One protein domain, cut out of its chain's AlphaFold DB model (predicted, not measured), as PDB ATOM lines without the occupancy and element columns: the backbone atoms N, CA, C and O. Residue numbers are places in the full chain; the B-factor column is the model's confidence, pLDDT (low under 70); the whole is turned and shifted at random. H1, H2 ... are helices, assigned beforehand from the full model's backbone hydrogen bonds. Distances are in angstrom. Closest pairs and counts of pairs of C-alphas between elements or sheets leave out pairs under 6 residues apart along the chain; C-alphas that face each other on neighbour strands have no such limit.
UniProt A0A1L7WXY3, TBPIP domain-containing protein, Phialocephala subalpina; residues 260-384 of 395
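Overview. This is residues 260 to 384 of the 395 residues of the protein "TBPIP domain-containing protein" of Phialocephala subalpina (UniProt A0A1L7WXY3). Two long helices, H1 and H3, run side by side in opposite ways as a rod, and short H2 and H4 turn off at its two ends. The printed part has 125 residues with four named helices, H1 to H4, and no named strand: all helix. It is extended, with a 22.3 A radius of gyration of the C-alphas, spanning 67 by 28 by 24 A.

Along the chain. Find C-alpha 269 at (18.450, 4.822, 8.379); from there H1, residues 269 to 301, runs 47.7 A. Next come H2, residues 307 to 320, and H3, residues 332 to 364, 47.5 A. H4, residues 370 to 382, ends at (0.790, 7.579, 10.319).

Arrangement. See H1 and H3 touch at a shallow tilt of 25 degrees; their closest C-alphas, Trp 282 and Tyr 342, are 5.2 A apart. H2 and H3 are apart. Each O i to N i+4 pair is within hydrogen-bond range in H1 and H2, 28 of 29 in H3, 8 of 9 in H4.

Size, cuts and confidence. The printed part has no cut; link H2 to H3 is long. In this model 53 printed residues have pLDDT under 70, among them residues 307 to 329 and 366 to 384.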
ATOM      1  N   LYS A 260       8.971  -9.886  12.172       76.12
ATOM      2  CA  LYS A 260       7.511  -9.688  12.117       76.12
ATOM      3  C   LYS A 260       6.902  -9.490  13.498       76.12
ATOM      4  O   LYS A 260       6.182  -8.517  13.690       76.12
ATOM      5  N   SER A 261       7.244 -10.358  14.446       76.00
ATOM      6  CA  SER A 261       6.767 -10.317  15.838       76.00
ATOM      7  C   SER A 261       7.298  -9.120  16.639       76.00
ATOM      8  O   SER A 261       6.857  -8.887  17.759       76.00
ATOM      9  N   GLY A 262       8.247  -8.356  16.085       66.62
ATOM     10  CA  GLY A 262       8.848  -7.199  16.751       66.62
ATOM     11  C   GLY A 262       9.884  -7.560  17.821       66.62
ATOM     12  O   GLY A 262      10.419  -6.658  18.466       66.62
ATOM     13  N   ALA A 263      10.212  -8.848  17.986       62.03
ATOM     14  CA  ALA A 263      11.283  -9.310  18.871       62.03
ATOM     15  C   ALA A 263      12.656  -8.756  18.445       62.03
ATOM     16  O   ALA A 263      13.510  -8.467  19.288       62.03
ATOM     17  N   VAL A 264      12.859  -8.552  17.139       62.72
ATOM     18  CA  VAL A 264      14.034  -7.876  16.586       62.72
ATOM     19  C   VAL A 264      13.671  -6.451  16.179       62.72
ATOM     20  O   VAL A 264      12.814  -6.215  15.329       62.72
ATOM     21  N   LYS A 265      14.353  -5.475  16.787       65.12
ATOM     22  CA  LYS A 265      14.121  -4.057  16.514       65.12
ATOM     23  C   LYS A 265      14.622  -3.683  15.116       65.12
ATOM     24  O   LYS A 265      15.827  -3.638  14.883       65.12
ATOM     25  N   ILE A 266      13.693  -3.347  14.229       67.00
ATOM     26  CA  ILE A 266      13.986  -2.751  12.923       67.00
ATOM     27  C   ILE A 266      14.459  -1.316  13.173       67.00
ATOM     28  O   ILE A 266      13.798  -0.549  13.872       67.00
ATOM     29  N   VAL A 267      15.644  -0.980  12.672       70.31
ATOM     30  CA  VAL A 267      16.228   0.359  12.800       70.31
ATOM     31  C   VAL A 267      16.229   0.988  11.424       70.31
ATOM     32  O   VAL A 267      16.821   0.445  10.496       70.31
ATOM     33  N   THR A 268      15.586   2.141  11.296       75.00
ATOM     34  CA  THR A 268      15.594   2.897  10.046       75.00
ATOM     35  C   THR A 268      16.903   3.667   9.900       75.00
ATOM     36  O   THR A 268      17.580   4.007  10.879       75.00
ATOM     37  N   LYS A 269      17.260   4.007   8.659       74.12
ATOM     38  CA  LYS A 269      18.450   4.822   8.379       74.12
ATOM     39  C   LYS A 269      18.407   6.171   9.115       74.12
ATOM     40  O   LYS A 269      19.417   6.616   9.654       74.12
ATOM     41  N   GLN A 270      17.224   6.781   9.211       72.56
ATOM     42  CA  GLN A 270      17.025   8.048   9.918       72.56
ATOM     43  C   GLN A 270      17.275   7.926  11.428       72.56
ATOM     44  O   GLN A 270      17.873   8.818  12.033       72.56
ATOM     45  N   GLU A 271      16.842   6.830  12.054       74.12
ATOM     46  CA  GLU A 271      17.139   6.570  13.466       74.12
ATOM     47  C   GLU A 271      18.638   6.378  13.709       74.12
ATOM     48  O   GLU A 271      19.175   6.901  14.690       74.12
ATOM     49  N   LEU A 272      19.325   5.668  12.809       76.62
ATOM     50  CA  LEU A 272      20.770   5.463  12.896       76.62
ATOM     51  C   LEU A 272      21.530   6.795  12.807       76.62
ATOM     52  O   LEU A 272      22.421   7.054  13.617       76.62
ATOM     53  N   GLU A 273      21.141   7.673  11.881       79.50
ATOM     54  CA  GLU A 273      21.740   9.001  11.724       79.50
ATOM     55  C   GLU A 273      21.514   9.903  12.947       79.50
ATOM     56  O   GLU A 273      22.431  10.617  13.361       79.50
ATOM     57  N   LYS A 274      20.326   9.856  13.567       84.25
ATOM     58  CA  LYS A 274      20.050  10.579  14.824       84.25
ATOM     59  C   LYS A 274      20.968  10.098  15.950       84.25
ATOM     60  O   LYS A 274      21.575  10.912  16.641       84.25
ATOM     61  N   VAL A 275      21.118   8.782  16.102       84.12
ATOM     62  CA  VAL A 275      21.988   8.183  17.128       84.12
ATOM     63  C   VAL A 275      23.463   8.515  16.879       84.12
ATOM     64  O   VAL A 275      24.195   8.785  17.830       84.12
ATOM     65  N   GLU A 276      23.903   8.555  15.620       82.19
ATOM     66  CA  GLU A 276      25.267   8.955  15.256       82.19
ATOM     67  C   GLU A 276      25.546  10.431  15.591       82.19
ATOM     68  O   GLU A 276      26.626  10.754  16.091       82.19
ATOM     69  N   LYS A 277      24.578  11.330  15.355       87.38
ATOM     70  CA  LYS A 277      24.690  12.758  15.709       87.38
ATOM     71  C   LYS A 277      24.834  12.955  17.219       87.38
ATOM     72  O   LYS A 277      25.759  13.640  17.653       87.38
ATOM     73  N   GLU A 278      23.982  12.305  18.006       84.88
ATOM     74  CA  GLU A 278      24.034  12.367  19.473       84.88
ATOM     75  C   GLU A 278      25.335  11.770  20.021       84.88
ATOM     76  O   GLU A 278      26.007  12.386  20.851       84.88
ATOM     77  N   TYR A 279      25.772  10.619  19.497       86.56
ATOM     78  CA  TYR A 279      27.067  10.043  19.860       86.56
ATOM     79  C   TYR A 279      28.223  11.019  19.603       86.56
ATOM     80  O   TYR A 279      29.065  11.213  20.481       86.56
ATOM     81  N   LYS A 280      28.260  11.668  18.431       87.88
ATOM     82  CA  LYS A 280      29.295  12.659  18.094       87.88
ATOM     83  C   LYS A 280      29.255  13.871  19.028       87.88
ATOM     84  O   LYS A 280      30.312  14.322  19.471       87.88
ATOM     85  N   TYR A 281      28.061  14.364  19.362       86.94
ATOM     86  CA  TYR A 281      27.884  15.465  20.310       86.94
ATOM     87  C   TYR A 281      28.452  15.116  21.694       86.94
ATOM     88  O   TYR A 281      29.289  15.852  22.227       86.94
ATOM     89  N   TRP A 282      28.069  13.964  22.253       84.38
ATOM     90  CA  TRP A 282      28.538  13.532  23.572       84.38
ATOM     91  C   TRP A 282      30.017  13.140  23.587       84.38
ATOM     92  O   TRP A 282      30.702  13.402  24.576       84.38
ATOM     93  N   ALA A 283      30.545  12.591  22.489       83.88
ATOM     94  CA  ALA A 283      31.972  12.317  22.336       83.88
ATOM     95  C   ALA A 283      32.803  13.607  22.394       83.88
ATOM     96  O   ALA A 283      33.762  13.682  23.163       83.88
ATOM     97  N   LYS A 284      32.399  14.643  21.646       85.88
ATOM     98  CA  LYS A 284      33.063  15.954  21.669       85.88
ATOM     99  C   LYS A 284      32.982  16.588  23.057       85.88
ATOM    100  O   LYS A 284      34.001  16.956  23.630       85.88
ATOM    101  N   LYS A 285      31.785  16.612  23.648       85.69
ATOM    102  CA  LYS A 285      31.558  17.168  24.990       85.69
ATOM    103  C   LYS A 285      32.392  16.464  26.061       85.69
ATOM    104  O   LYS A 285      32.885  17.131  26.964       85.69
ATOM    105  N   ARG A 286      32.584  15.143  25.965       85.75
ATOM    106  CA  ARG A 286      33.463  14.382  26.867       85.75
ATOM    107  C   ARG A 286      34.915  14.835  26.754       85.75
ATOM    108  O   ARG A 286      35.544  15.068  27.781       85.75
ATOM    109  N   VAL A 287      35.432  14.979  25.535       86.31
ATOM    110  CA  VAL A 287      36.809  15.439  25.300       86.31
ATOM    111  C   VAL A 287      37.001  16.858  25.832       86.31
ATOM    112  O   VAL A 287      37.917  17.084  26.619       86.31
ATOM    113  N   ASP A 288      36.108  17.782  25.479       83.19
ATOM    114  CA  ASP A 288      36.202  19.187  25.892       83.19
ATOM    115  C   ASP A 288      36.126  19.331  27.420       83.19
ATOM    116  O   ASP A 288      36.897  20.075  28.026       83.19
ATOM    117  N   ARG A 289      35.232  18.577  28.074       82.25
ATOM    118  CA  ARG A 289      35.084  18.603  29.538       82.25
ATOM    119  C   ARG A 289      36.240  17.935  30.265       82.25
ATOM    120  O   ARG A 289      36.615  18.420  31.327       82.25
ATOM    121  N   LYS A 290      36.818  16.871  29.706       83.94
ATOM    122  CA  LYS A 290      38.015  16.234  30.265       83.94
ATOM    123  C   LYS A 290      39.223  17.165  30.177       83.94
ATOM    124  O   LYS A 290      39.915  17.319  31.172       83.94
ATOM    125  N   LYS A 291      39.420  17.831  29.034       85.44
ATOM    126  CA  LYS A 291      40.479  18.837  28.854       85.44
ATOM    127  C   LYS A 291      40.324  20.009  29.821       85.44
ATOM    128  O   LYS A 291      41.289  20.405  30.452       85.44
ATOM    129  N   ALA A 292      39.107  20.531  29.971       80.06
ATOM    130  CA  ALA A 292      38.847  21.626  30.902       80.06
ATOM    131  C   ALA A 292      39.031  21.207  32.373       80.06
ATOM    132  O   ALA A 292      39.555  21.984  33.160       80.06
ATOM    133  N   PHE A 293      38.658  19.975  32.742       79.06
ATOM    134  CA  PHE A 293      38.937  19.438  34.078       79.06
ATOM    135  C   PHE A 293      40.445  19.294  34.334       79.06
ATOM    136  O   PHE A 293      40.912  19.720  35.380       79.06
ATOM    137  N   GLN A 294      41.194  18.754  33.366       82.31
ATOM    138  CA  GLN A 294      42.654  18.642  33.446       82.31
ATOM    139  C   GLN A 294      43.317  20.015  33.582       82.31
ATOM    140  O   GLN A 294      44.127  20.195  34.472       82.31
ATOM    141  N   GLY A 295      42.887  21.015  32.805       81.75
ATOM    142  CA  GLY A 295      43.419  22.374  32.936       81.75
ATOM    143  C   GLY A 295      43.173  23.001  34.316       81.75
ATOM    144  O   GLY A 295      44.030  23.710  34.825       81.75
ATOM    145  N   VAL A 296      42.031  22.721  34.957       78.94
ATOM    146  CA  VAL A 296      41.769  23.171  36.339       78.94
ATOM    147  C   VAL A 296      42.617  22.397  37.356       78.94
ATOM    148  O   VAL A 296      43.064  22.974  38.344       78.94
ATOM    149  N   GLU A 297      42.837  21.101  37.133       77.44
ATOM    150  CA  GLU A 297      43.708  20.264  37.967       77.44
ATOM    151  C   GLU A 297      45.173  20.714  37.880       77.44
ATOM    152  O   GLU A 297      45.828  20.839  38.911       77.44
ATOM    153  N   ASP A 298      45.648  21.056  36.682       82.44
ATOM    154  CA  ASP A 298      46.998  21.569  36.448       82.44
ATOM    155  C   ASP A 298      47.219  22.912  37.167       82.44
ATOM    156  O   ASP A 298      48.215  23.070  37.874       82.44
ATOM    157  N   LEU A 299      46.258  23.842  37.092       79.94
ATOM    158  CA  LEU A 299      46.307  25.127  37.814       79.94
ATOM    159  C   LEU A 299      46.300  24.951  39.343       79.94
ATOM    160  O   LEU A 299      46.971  25.689  40.067       79.94
ATOM    161  N   LEU A 300      45.560  23.958  39.847       78.94
ATOM    162  CA  LEU A 300      45.540  23.615  41.273       78.94
ATOM    163  C   LEU A 300      46.880  23.010  41.724       78.94
ATOM    164  O   LEU A 300      47.344  23.301  42.825       78.94
ATOM    165  N   LEU A 301      47.506  22.181  40.882       80.56
ATOM    166  CA  LEU A 301      48.814  21.572  41.145       80.56
ATOM    167  C   LEU A 301      49.961  22.591  41.087       80.56
ATOM    168  O   LEU A 301      50.929  22.454  41.830       80.56
ATOM    169  N   GLN A 302      49.839  23.619  40.247       82.12
ATOM    170  CA  GLN A 302      50.794  24.729  40.146       82.12
ATOM    171  C   GLN A 302      50.663  25.745  41.297       82.12
ATOM    172  O   GLN A 302      51.513  26.618  41.442       82.12
ATOM    173  N   GLY A 303      49.632  25.621  42.143       72.06
ATOM    174  CA  GLY A 303      49.402  26.508  43.289       72.06
ATOM    175  C   GLY A 303      48.848  27.888  42.916       72.06
ATOM    176  O   GLY A 303      48.717  28.742  43.789       72.06
ATOM    177  N   GLU A 304      48.495  28.103  41.646       66.31
ATOM    178  CA  GLU A 304      47.949  29.365  41.126       66.31
ATOM    179  C   GLU A 304      46.475  29.581  41.514       66.31
ATOM    180  O   GLU A 304      45.950  30.690  41.405       66.31
ATOM    181  N   MET A 305      45.791  28.531  41.979       63.69
ATOM    182  CA  MET A 305      44.390  28.577  42.394       63.69
ATOM    183  C   MET A 305      44.155  27.649  43.589       63.69
ATOM    184  O   MET A 305      44.566  26.490  43.555       63.69
ATOM    185  N   THR A 306      43.466  28.105  44.642       72.56
ATOM    186  CA  THR A 306      43.132  27.224  45.774       72.56
ATOM    187  C   THR A 306      41.852  26.422  45.518       72.56
ATOM    188  O   THR A 306      40.998  26.749  44.685       72.56
ATOM    189  N   ARG A 307      41.661  25.340  46.281       66.44
ATOM    190  CA  ARG A 307      40.447  24.509  46.204       66.44
ATOM    191  C   ARG A 307      39.173  25.286  46.582       66.44
ATOM    192  O   ARG A 307      38.084  24.941  46.127       66.44
ATOM    193  N   GLU A 308      39.307  26.342  47.376       68.88
ATOM    194  CA  GLU A 308      38.209  27.245  47.730       68.88
ATOM    195  C   GLU A 308      37.889  28.203  46.577       68.88
ATOM    196  O   GLU A 308      36.712  28.375  46.243       68.88
ATOM    197  N   ASP A 309      38.911  28.706  45.879       66.94
ATOM    198  CA  ASP A 309      38.754  29.545  44.684       66.94
ATOM    199  C   ASP A 309      38.056  28.795  43.550       66.94
ATOM    200  O   ASP A 309      37.140  29.331  42.930       66.94
ATOM    201  N   THR A 310      38.409  27.527  43.309       65.69
ATOM    202  CA  THR A 310      37.724  26.692  42.299       65.69
ATOM    203  C   THR A 310      36.247  26.459  42.642       65.69
ATOM    204  O   THR A 310      35.390  26.477  41.757       65.69
ATOM    205  N   SER A 311      35.918  26.289  43.928       64.38
ATOM    206  CA  SER A 311      34.541  26.094  44.402       64.38
ATOM    207  C   SER A 311      33.719  27.382  44.306       64.38
ATOM    208  O   SER A 311      32.573  27.364  43.849       64.38
ATOM    209  N   ASN A 312      34.311  28.517  44.678       67.19
ATOM    210  CA  ASN A 312      33.677  29.831  44.600       67.19
ATOM    211  C   ASN A 312      33.504  30.288  43.148       67.19
ATOM    212  O   ASN A 312      32.434  30.774  42.781       67.19
ATOM    213  N   ALA A 313      34.496  30.050  42.292       65.69
ATOM    214  CA  ALA A 313      34.419  30.356  40.871       65.69
ATOM    215  C   ALA A 313      33.425  29.437  40.131       65.69
ATOM    216  O   ALA A 313      32.660  29.932  39.307       65.69
ATOM    217  N   ALA A 314      33.311  28.152  40.495       66.56
ATOM    218  CA  ALA A 314      32.258  27.272  39.969       66.56
ATOM    219  C   ALA A 314      30.841  27.708  40.398       66.56
ATOM    220  O   ALA A 314      29.888  27.592  39.623       66.56
ATOM    221  N   LYS A 315      30.676  28.221  41.627       66.62
ATOM    222  CA  LYS A 315      29.406  28.816  42.091       66.62
ATOM    223  C   LYS A 315      29.090  30.112  41.342       66.62
ATOM    224  O   LYS A 315      27.946  30.308  40.941       66.62
ATOM    225  N   LYS A 316      30.097  30.959  41.110       63.66
ATOM    226  CA  LYS A 316      29.963  32.216  40.361       63.66
ATOM    227  C   LYS A 316      29.633  31.978  38.885       63.66
ATOM    228  O   LYS A 316      28.728  32.624  38.371       63.66
ATOM    229  N   GLU A 317      30.270  31.001  38.233       64.12
ATOM    230  CA  GLU A 317      29.949  30.586  36.853       64.12
ATOM    231  C   GLU A 317      28.495  30.090  36.735       64.12
ATOM    232  O   GLU A 317      27.813  30.386  35.755       64.12
ATOM    233  N   LYS A 318      27.984  29.385  37.756       61.97
ATOM    234  CA  LYS A 318      26.577  28.950  37.809       61.97
ATOM    235  C   LYS A 318      25.579  30.091  38.021       61.97
ATOM    236  O   LYS A 318      24.437  29.941  37.600       61.97
ATOM    237  N   LEU A 319      25.983  31.180  38.678       59.31
ATOM    238  CA  LEU A 319      25.104  32.300  39.031       59.31
ATOM    239  C   LEU A 319      25.102  33.415  37.969       59.31
ATOM    240  O   LEU A 319      24.044  33.947  37.653       59.31
ATOM    241  N   GLU A 320      26.265  33.754  37.404       62.59
ATOM    242  CA  GLU A 320      26.441  34.858  36.438       62.59
ATOM    243  C   GLU A 320      26.520  34.393  34.971       62.59
ATOM    244  O   GLU A 320      26.525  35.219  34.058       62.59
ATOM    245  N   GLY A 321      26.586  33.081  34.726       56.78
ATOM    246  CA  GLY A 321      26.809  32.522  33.396       56.78
ATOM    247  C   GLY A 321      28.271  32.609  32.933       56.78
ATOM    248  O   GLY A 321      29.120  33.285  33.516       56.78
ATOM    249  N   PHE A 322      28.587  31.872  31.868       52.06
ATOM    250  CA  PHE A 322      29.943  31.771  31.330       52.06
ATOM    251  C   PHE A 322      30.312  33.021  30.514       52.06
ATOM    252  O   PHE A 322      29.738  33.260  29.450       52.06
ATOM    253  N   LYS A 323      31.288  33.804  30.988       53.66
ATOM    254  CA  LYS A 323      31.848  34.958  30.260       53.66
ATOM    255  C   LYS A 323      32.858  34.461  29.218       53.66
ATOM    256  O   LYS A 323      33.687  33.602  29.523       53.66
ATOM    257  N   SER A 324      32.794  34.966  27.982       40.72
ATOM    258  CA  SER A 324      33.694  34.527  26.905       40.72
ATOM    259  C   SER A 324      35.154  34.823  27.265       40.72
ATOM    260  O   SER A 324      35.491  35.976  27.513       40.72
ATOM    261  N   GLY A 325      36.007  33.794  27.283       52.12
ATOM    262  CA  GLY A 325      37.438  33.909  27.599       52.12
ATOM    263  C   GLY A 325      37.853  33.396  28.984       52.12
ATOM    264  O   GLY A 325      39.046  33.284  29.239       52.12
ATOM    265  N   ALA A 326      36.911  33.029  29.863       55.75
ATOM    266  CA  ALA A 326      37.236  32.389  31.143       55.75
ATOM    267  C   ALA A 326      37.486  30.876  30.983       55.75
ATOM    268  O   ALA A 326      36.809  30.208  30.197       55.75
ATOM    269  N   VAL A 327      38.429  30.307  31.746       56.44
ATOM    270  CA  VAL A 327      38.604  28.847  31.829       56.44
ATOM    271  C   VAL A 327      37.333  28.252  32.424       56.44
ATOM    272  O   VAL A 327      36.922  28.608  33.524       56.44
ATOM    273  N   LYS A 328      36.684  27.361  31.674       65.25
ATOM    274  CA  LYS A 328      35.446  26.718  32.108       65.25
ATOM    275  C   LYS A 328      35.725  25.791  33.281       65.25
ATOM    276  O   LYS A 328      36.406  24.779  33.098       65.25
ATOM    277  N   ILE A 329      35.163  26.080  34.450       66.69
ATOM    278  CA  ILE A 329      35.436  25.288  35.647       66.69
ATOM    279  C   ILE A 329      34.495  24.092  35.650       66.69
ATOM    280  O   ILE A 329      33.310  24.173  35.971       66.69
ATOM    281  N   VAL A 330      35.028  22.944  35.241       71.56
ATOM    282  CA  VAL A 330      34.267  21.695  35.203       71.56
ATOM    283  C   VAL A 330      34.398  20.997  36.541       71.56
ATOM    284  O   VAL A 330      35.486  20.613  36.953       71.56
ATOM    285  N   THR A 331      33.274  20.774  37.214       76.56
ATOM    286  CA  THR A 331      33.279  19.964  38.436       76.56
ATOM    287  C   THR A 331      33.413  18.477  38.100       76.56
ATOM    288  O   THR A 331      32.912  18.005  37.075       76.56
ATOM    289  N   LYS A 332      34.015  17.692  39.003       76.31
ATOM    290  CA  LYS A 332      34.102  16.224  38.866       76.31
ATOM    291  C   LYS A 332      32.729  15.578  38.615       76.31
ATOM    292  O   LYS A 332      32.601  14.685  37.784       76.31
ATOM    293  N   GLN A 333      31.680  16.092  39.263       76.56
ATOM    294  CA  GLN A 333      30.300  15.630  39.073       76.56
ATOM    295  C   GLN A 333      29.765  15.896  37.655       76.56
ATOM    296  O   GLN A 333      29.019  15.084  37.109       76.56
ATOM    297  N   GLU A 334      30.117  17.027  37.041       76.62
ATOM    298  CA  GLU A 334      29.729  17.335  35.660       76.62
ATOM    299  C   GLU A 334      30.461  16.451  34.652       76.62
ATOM    300  O   GLU A 334      29.845  15.991  33.686       76.62
ATOM    301  N   LEU A 335      31.741  16.163  34.899       78.50
ATOM    302  CA  LEU A 335      32.516  15.236  34.079       78.50
ATOM    303  C   LEU A 335      31.919  13.822  34.130       78.50
ATOM    304  O   LEU A 335      31.692  13.214  33.085       78.50
ATOM    305  N   GLU A 336      31.571  13.330  35.322       82.62
ATOM    306  CA  GLU A 336      30.925  12.023  35.498       82.62
ATOM    307  C   GLU A 336      29.554  11.932  34.808       82.62
ATOM    308  O   GLU A 336      29.222  10.894  34.232       82.62
ATOM    309  N   LYS A 337      28.756  13.009  34.813       85.12
ATOM    310  CA  LYS A 337      27.482  13.060  34.072       85.12
ATOM    311  C   LYS A 337      27.703  12.935  32.564       85.12
ATOM    312  O   LYS A 337      27.023  12.149  31.909       85.12
ATOM    313  N   VAL A 338      28.676  13.662  32.016       82.50
ATOM    314  CA  VAL A 338      29.017  13.600  30.584       82.50
ATOM    315  C   VAL A 338      29.586  12.227  30.202       82.50
ATOM    316  O   VAL A 338      29.255  11.703  29.139       82.50
ATOM    317  N   GLU A 339      30.384  11.608  31.073       81.94
ATOM    318  CA  GLU A 339      30.919  10.251  30.891       81.94
ATOM    319  C   GLU A 339      29.793   9.198  30.837       81.94
ATOM    320  O   GLU A 339      29.831   8.293  29.998       81.94
ATOM    321  N   LYS A 340      28.770   9.320  31.699       87.25
ATOM    322  CA  LYS A 340      27.588   8.436  31.705       87.25
ATOM    323  C   LYS A 340      26.779   8.556  30.412       87.25
ATOM    324  O   LYS A 340      26.485   7.535  29.790       87.25
ATOM    325  N   GLU A 341      26.486   9.781  29.980       84.94
ATOM    326  CA  GLU A 341      25.760  10.040  28.730       84.94
ATOM    327  C   GLU A 341      26.535   9.536  27.506       84.94
ATOM    328  O   GLU A 341      25.979   8.853  26.646       84.94
ATOM    329  N   TYR A 342      27.850   9.769  27.459       84.38
ATOM    330  CA  TYR A 342      28.700   9.222  26.403       84.38
ATOM    331  C   TYR A 342      28.628   7.690  26.346       84.38
ATOM    332  O   TYR A 342      28.442   7.128  25.267       84.38
ATOM    333  N   LYS A 343      28.736   7.002  27.491       86.44
ATOM    334  CA  LYS A 343      28.646   5.532  27.549       86.44
ATOM    335  C   LYS A 343      27.281   5.023  27.081       86.44
ATOM    336  O   LYS A 343      27.225   4.036  26.347       86.44
ATOM    337  N   TYR A 344      26.198   5.704  27.458       88.06
ATOM    338  CA  TYR A 344      24.848   5.377  27.001       88.06
ATOM    339  C   TYR A 344      24.725   5.488  25.474       88.06
ATOM    340  O   TYR A 344      24.329   4.523  24.814       88.06
ATOM    341  N   TRP A 345      25.132   6.619  24.892       85.06
ATOM    342  CA  TRP A 345      25.058   6.826  23.442       85.06
ATOM    343  C   TRP A 345      26.030   5.942  22.658       85.06
ATOM    344  O   TRP A 345      25.681   5.473  21.576       85.06
ATOM    345  N   ALA A 346      27.206   5.637  23.209       80.31
ATOM    346  CA  ALA A 346      28.153   4.693  22.620       80.31
ATOM    347  C   ALA A 346      27.553   3.283  22.517       80.31
ATOM    348  O   ALA A 346      27.593   2.677  21.446       80.31
ATOM    349  N   LYS A 347      26.932   2.788  23.595       85.31
ATOM    350  CA  LYS A 347      26.241   1.491  23.593       85.31
ATOM    351  C   LYS A 347      25.067   1.490  22.612       85.31
ATOM    352  O   LYS A 347      24.981   0.626  21.744       85.31
ATOM    353  N   LYS A 348      24.221   2.521  22.675       84.25
ATOM    354  CA  LYS A 348      23.047   2.668  21.805       84.25
ATOM    355  C   LYS A 348      23.416   2.719  20.319       84.25
ATOM    356  O   LYS A 348      22.700   2.147  19.503       84.25
ATOM    357  N   ARG A 349      24.534   3.356  19.965       82.50
ATOM    358  CA  ARG A 349      25.083   3.369  18.601       82.50
ATOM    359  C   ARG A 349      25.473   1.974  18.129       82.50
ATOM    360  O   ARG A 349      25.108   1.597  17.019       82.50
ATOM    361  N   VAL A 350      26.190   1.212  18.955       83.19
ATOM    362  CA  VAL A 350      26.596  -0.162  18.622       83.19
ATOM    363  C   VAL A 350      25.369  -1.049  18.420       83.19
ATOM    364  O   VAL A 350      25.264  -1.713  17.389       83.19
ATOM    365  N   ASP A 351      24.405  -0.988  19.338       81.75
ATOM    366  CA  ASP A 351      23.178  -1.784  19.267       81.75
ATOM    367  C   ASP A 351      22.345  -1.435  18.021       81.75
ATOM    368  O   ASP A 351      21.865  -2.319  17.312       81.75
ATOM    369  N   ARG A 352      22.209  -0.139  17.706       78.69
ATOM    370  CA  ARG A 352      21.466   0.339  16.527       78.69
ATOM    371  C   ARG A 352      22.168   0.009  15.216       78.69
ATOM    372  O   ARG A 352      21.492  -0.367  14.266       78.69
ATOM    373  N   LYS A 353      23.500   0.085  15.167       77.75
ATOM    374  CA  LYS A 353      24.284  -0.308  13.988       77.75
ATOM    375  C   LYS A 353      24.209  -1.813  13.739       77.75
ATOM    376  O   LYS A 353      24.046  -2.225  12.598       77.75
ATOM    377  N   LYS A 354      24.268  -2.628  14.797       80.25
ATOM    378  CA  LYS A 354      24.111  -4.086  14.700       80.25
ATOM    379  C   LYS A 354      22.714  -4.473  14.208       80.25
ATOM    380  O   LYS A 354      22.591  -5.344  13.356       80.25
ATOM    381  N   ALA A 355      21.679  -3.804  14.715       77.50
ATOM    382  CA  ALA A 355      20.310  -4.011  14.258       77.50
ATOM    383  C   ALA A 355      20.103  -3.564  12.798       77.50
ATOM    384  O   ALA A 355      19.490  -4.297  12.032       77.50
ATOM    385  N   PHE A 356      20.667  -2.422  12.390       75.62
ATOM    386  CA  PHE A 356      20.622  -1.959  10.997       75.62
ATOM    387  C   PHE A 356      21.339  -2.928  10.044       75.62
ATOM    388  O   PHE A 356      20.769  -3.306   9.029       75.62
ATOM    389  N   GLN A 357      22.538  -3.398  10.407       75.31
ATOM    390  CA  GLN A 357      23.274  -4.385   9.612       75.31
ATOM    391  C   GLN A 357      22.484  -5.689   9.456       75.31
ATOM    392  O   GLN A 357      22.411  -6.229   8.363       75.31
ATOM    393  N   GLY A 358      21.836  -6.167  10.525       74.94
ATOM    394  CA  GLY A 358      21.000  -7.367  10.452       74.94
ATOM    395  C   GLY A 358      19.809  -7.219   9.500       74.94
ATOM    396  O   GLY A 358      19.429  -8.187   8.851       74.94
ATOM    397  N   VAL A 359      19.245  -6.014   9.386       70.62
ATOM    398  CA  VAL A 359      18.179  -5.694   8.425       70.62
ATOM    399  C   VAL A 359      18.731  -5.610   6.994       70.62
ATOM    400  O   VAL A 359      18.128  -6.152   6.070       70.62
ATOM    401  N   GLU A 360      19.889  -4.974   6.804       69.62
ATOM    402  CA  GLU A 360      20.557  -4.834   5.501       69.62
ATOM    403  C   GLU A 360      21.027  -6.183   4.935       69.62
ATOM    404  O   GLU A 360      20.824  -6.461   3.753       69.62
ATOM    405  N   ASP A 361      21.564  -7.063   5.782       72.69
ATOM    406  CA  ASP A 361      21.997  -8.409   5.398       72.69
ATOM    407  C   ASP A 361      20.822  -9.261   4.878       72.69
ATOM    408  O   ASP A 361      20.994 -10.044   3.944       72.69
ATOM    409  N   LEU A 362      19.613  -9.082   5.425       68.06
ATOM    410  CA  LEU A 362      18.402  -9.782   4.971       68.06
ATOM    411  C   LEU A 362      17.869  -9.238   3.644       68.06
ATOM    412  O   LEU A 362      17.434 -10.014   2.793       68.06
ATOM    413  N   LEU A 363      17.951  -7.920   3.439       67.19
ATOM    414  CA  LEU A 363      17.646  -7.281   2.153       67.19
ATOM    415  C   LEU A 363      18.609  -7.760   1.056       67.19
ATOM    416  O   LEU A 363      18.173  -8.105  -0.041       67.19
ATOM    417  N   LEU A 364      19.911  -7.840   1.355       69.25
ATOM    418  CA  LEU A 364      20.942  -8.338   0.433       69.25
ATOM    419  C   LEU A 364      20.764  -9.823   0.089       69.25
ATOM    420  O   LEU A 364      21.073 -10.235  -1.027       69.25
ATOM    421  N   GLN A 365      20.250 -10.621   1.027       70.31
ATOM    422  CA  GLN A 365      19.932 -12.036   0.810       70.31
ATOM    423  C   GLN A 365      18.593 -12.250   0.075       70.31
ATOM    424  O   GLN A 365      18.266 -13.391  -0.255       70.31
ATOM    425  N   GLY A 366      17.840 -11.177  -0.213       64.06
ATOM    426  CA  GLY A 366      16.528 -11.235  -0.865       64.06
ATOM    427  C   GLY A 366      15.422 -11.811   0.026       64.06
ATOM    428  O   GLY A 366      14.402 -12.268  -0.482       64.06
ATOM    429  N   GLU A 367      15.632 -11.832   1.344       61.12
ATOM    430  CA  GLU A 367      14.736 -12.447   2.338       61.12
ATOM    431  C   GLU A 367      13.697 -11.468   2.896       61.12
ATOM    432  O   GLU A 367      12.764 -11.881   3.580       61.12
ATOM    433  N   MET A 368      13.848 -10.177   2.600       60.25
ATOM    434  CA  MET A 368      12.918  -9.110   2.960       60.25
ATOM    435  C   MET A 368      12.864  -8.113   1.804       60.25
ATOM    436  O   MET A 368      13.923  -7.713   1.304       60.25
ATOM    437  N   THR A 369      11.672  -7.727   1.342       59.66
ATOM    438  CA  THR A 369      11.588  -6.767   0.237       59.66
ATOM    439  C   THR A 369      11.698  -5.335   0.747       59.66
ATOM    440  O   THR A 369      11.498  -5.027   1.925       59.66
ATOM    441  N   ARG A 370      12.044  -4.418  -0.160       53.88
ATOM    442  CA  ARG A 370      12.090  -2.990   0.163       53.88
ATOM    443  C   ARG A 370      10.693  -2.449   0.490       53.88
ATOM    444  O   ARG A 370      10.599  -1.489   1.251       53.88
ATOM    445  N   GLU A 371       9.635  -3.077  -0.033       53.81
ATOM    446  CA  GLU A 371       8.249  -2.745   0.306       53.81
ATOM    447  C   GLU A 371       7.889  -3.114   1.756       53.81
ATOM    448  O   GLU A 371       7.198  -2.338   2.409       53.81
ATOM    449  N   ASP A 372       8.419  -4.212   2.309       56.66
ATOM    450  CA  ASP A 372       8.172  -4.610   3.710       56.66
ATOM    451  C   ASP A 372       8.755  -3.605   4.721       56.66
ATOM    452  O   ASP A 372       8.192  -3.359   5.792       56.66
ATOM    453  N   VAL A 373       9.891  -2.994   4.368       54.72
ATOM    454  CA  VAL A 373      10.490  -1.884   5.129       54.72
ATOM    455  C   VAL A 373       9.637  -0.624   4.994       54.72
ATOM    456  O   VAL A 373       9.411   0.083   5.974       54.72
ATOM    457  N   TRP A 374       9.130  -0.366   3.787       50.00
ATOM    458  CA  TRP A 374       8.341   0.817   3.454       50.00
ATOM    459  C   TRP A 374       6.951   0.827   4.106       50.00
ATOM    460  O   TRP A 374       6.523   1.870   4.593       50.00
ATOM    461  N   GLU A 375       6.251  -0.308   4.174       54.72
ATOM    462  CA  GLU A 375       4.931  -0.404   4.821       54.72
ATOM    463  C   GLU A 375       5.012  -0.205   6.346       54.72
ATOM    464  O   GLU A 375       4.162   0.466   6.933       54.72
ATOM    465  N   LYS A 376       6.084  -0.676   7.001       54.44
ATOM    466  CA  LYS A 376       6.329  -0.370   8.424       54.44
ATOM    467  C   LYS A 376       6.747   1.084   8.654       54.44
ATOM    468  O   LYS A 376       6.297   1.685   9.633       54.44
ATOM    469  N   ASP A 377       7.548   1.668   7.761       48.56
ATOM    470  CA  ASP A 377       7.860   3.103   7.801       48.56
ATOM    471  C   ASP A 377       6.579   3.939   7.656       48.56
ATOM    472  O   ASP A 377       6.370   4.884   8.414       48.56
ATOM    473  N   LYS A 378       5.664   3.549   6.764       44.41
ATOM    474  CA  LYS A 378       4.370   4.213   6.556       44.41
ATOM    475  C   LYS A 378       3.441   4.102   7.772       44.41
ATOM    476  O   LYS A 378       2.850   5.109   8.157       44.41
ATOM    477  N   ALA A 379       3.375   2.934   8.416       50.62
ATOM    478  CA  ALA A 379       2.619   2.738   9.658       50.62
ATOM    479  C   ALA A 379       3.184   3.576  10.822       50.62
ATOM    480  O   ALA A 379       2.433   4.207  11.558       50.62
ATOM    481  N   THR A 380       4.513   3.671  10.935       48.84
ATOM    482  CA  THR A 380       5.178   4.489  11.970       48.84
ATOM    483  C   THR A 380       5.014   5.996  11.706       48.84
ATOM    484  O   THR A 380       4.971   6.803  12.636       48.84
ATOM    485  N   ILE A 381       4.903   6.391  10.433       42.03
ATOM    486  CA  ILE A 381       4.659   7.777  10.014       42.03
ATOM    487  C   ILE A 381       3.184   8.172  10.197       42.03
ATOM    488  O   ILE A 381       2.935   9.332  10.500       42.03
ATOM    489  N   GLN A 382       2.210   7.260  10.084       40.94
ATOM    490  CA  GLN A 382       0.790   7.579  10.319       40.94
ATOM    491  C   GLN A 382       0.459   7.902  11.788       40.94
ATOM    492  O   GLN A 382      -0.413   8.736  12.027       40.94
ATOM    493  N   ASP A 383       1.193   7.346  12.756       38.53
ATOM    494  CA  ASP A 383       1.049   7.689  14.184       38.53
ATOM    495  C   ASP A 383       1.628   9.073  14.542       38.53
ATOM    496  O   ASP A 383       1.377   9.622  15.617       38.53
ATOM    497  N   SER A 384       2.401   9.674  13.633       43.62
ATOM    498  CA  SER A 384       2.979  11.005  13.796       43.62
ATOM    499  C   SER A 384       2.263  11.970  12.857       43.62
ATOM    500  O   SER A 384       2.379  11.850  11.647       43.62
TER     501      SER A 384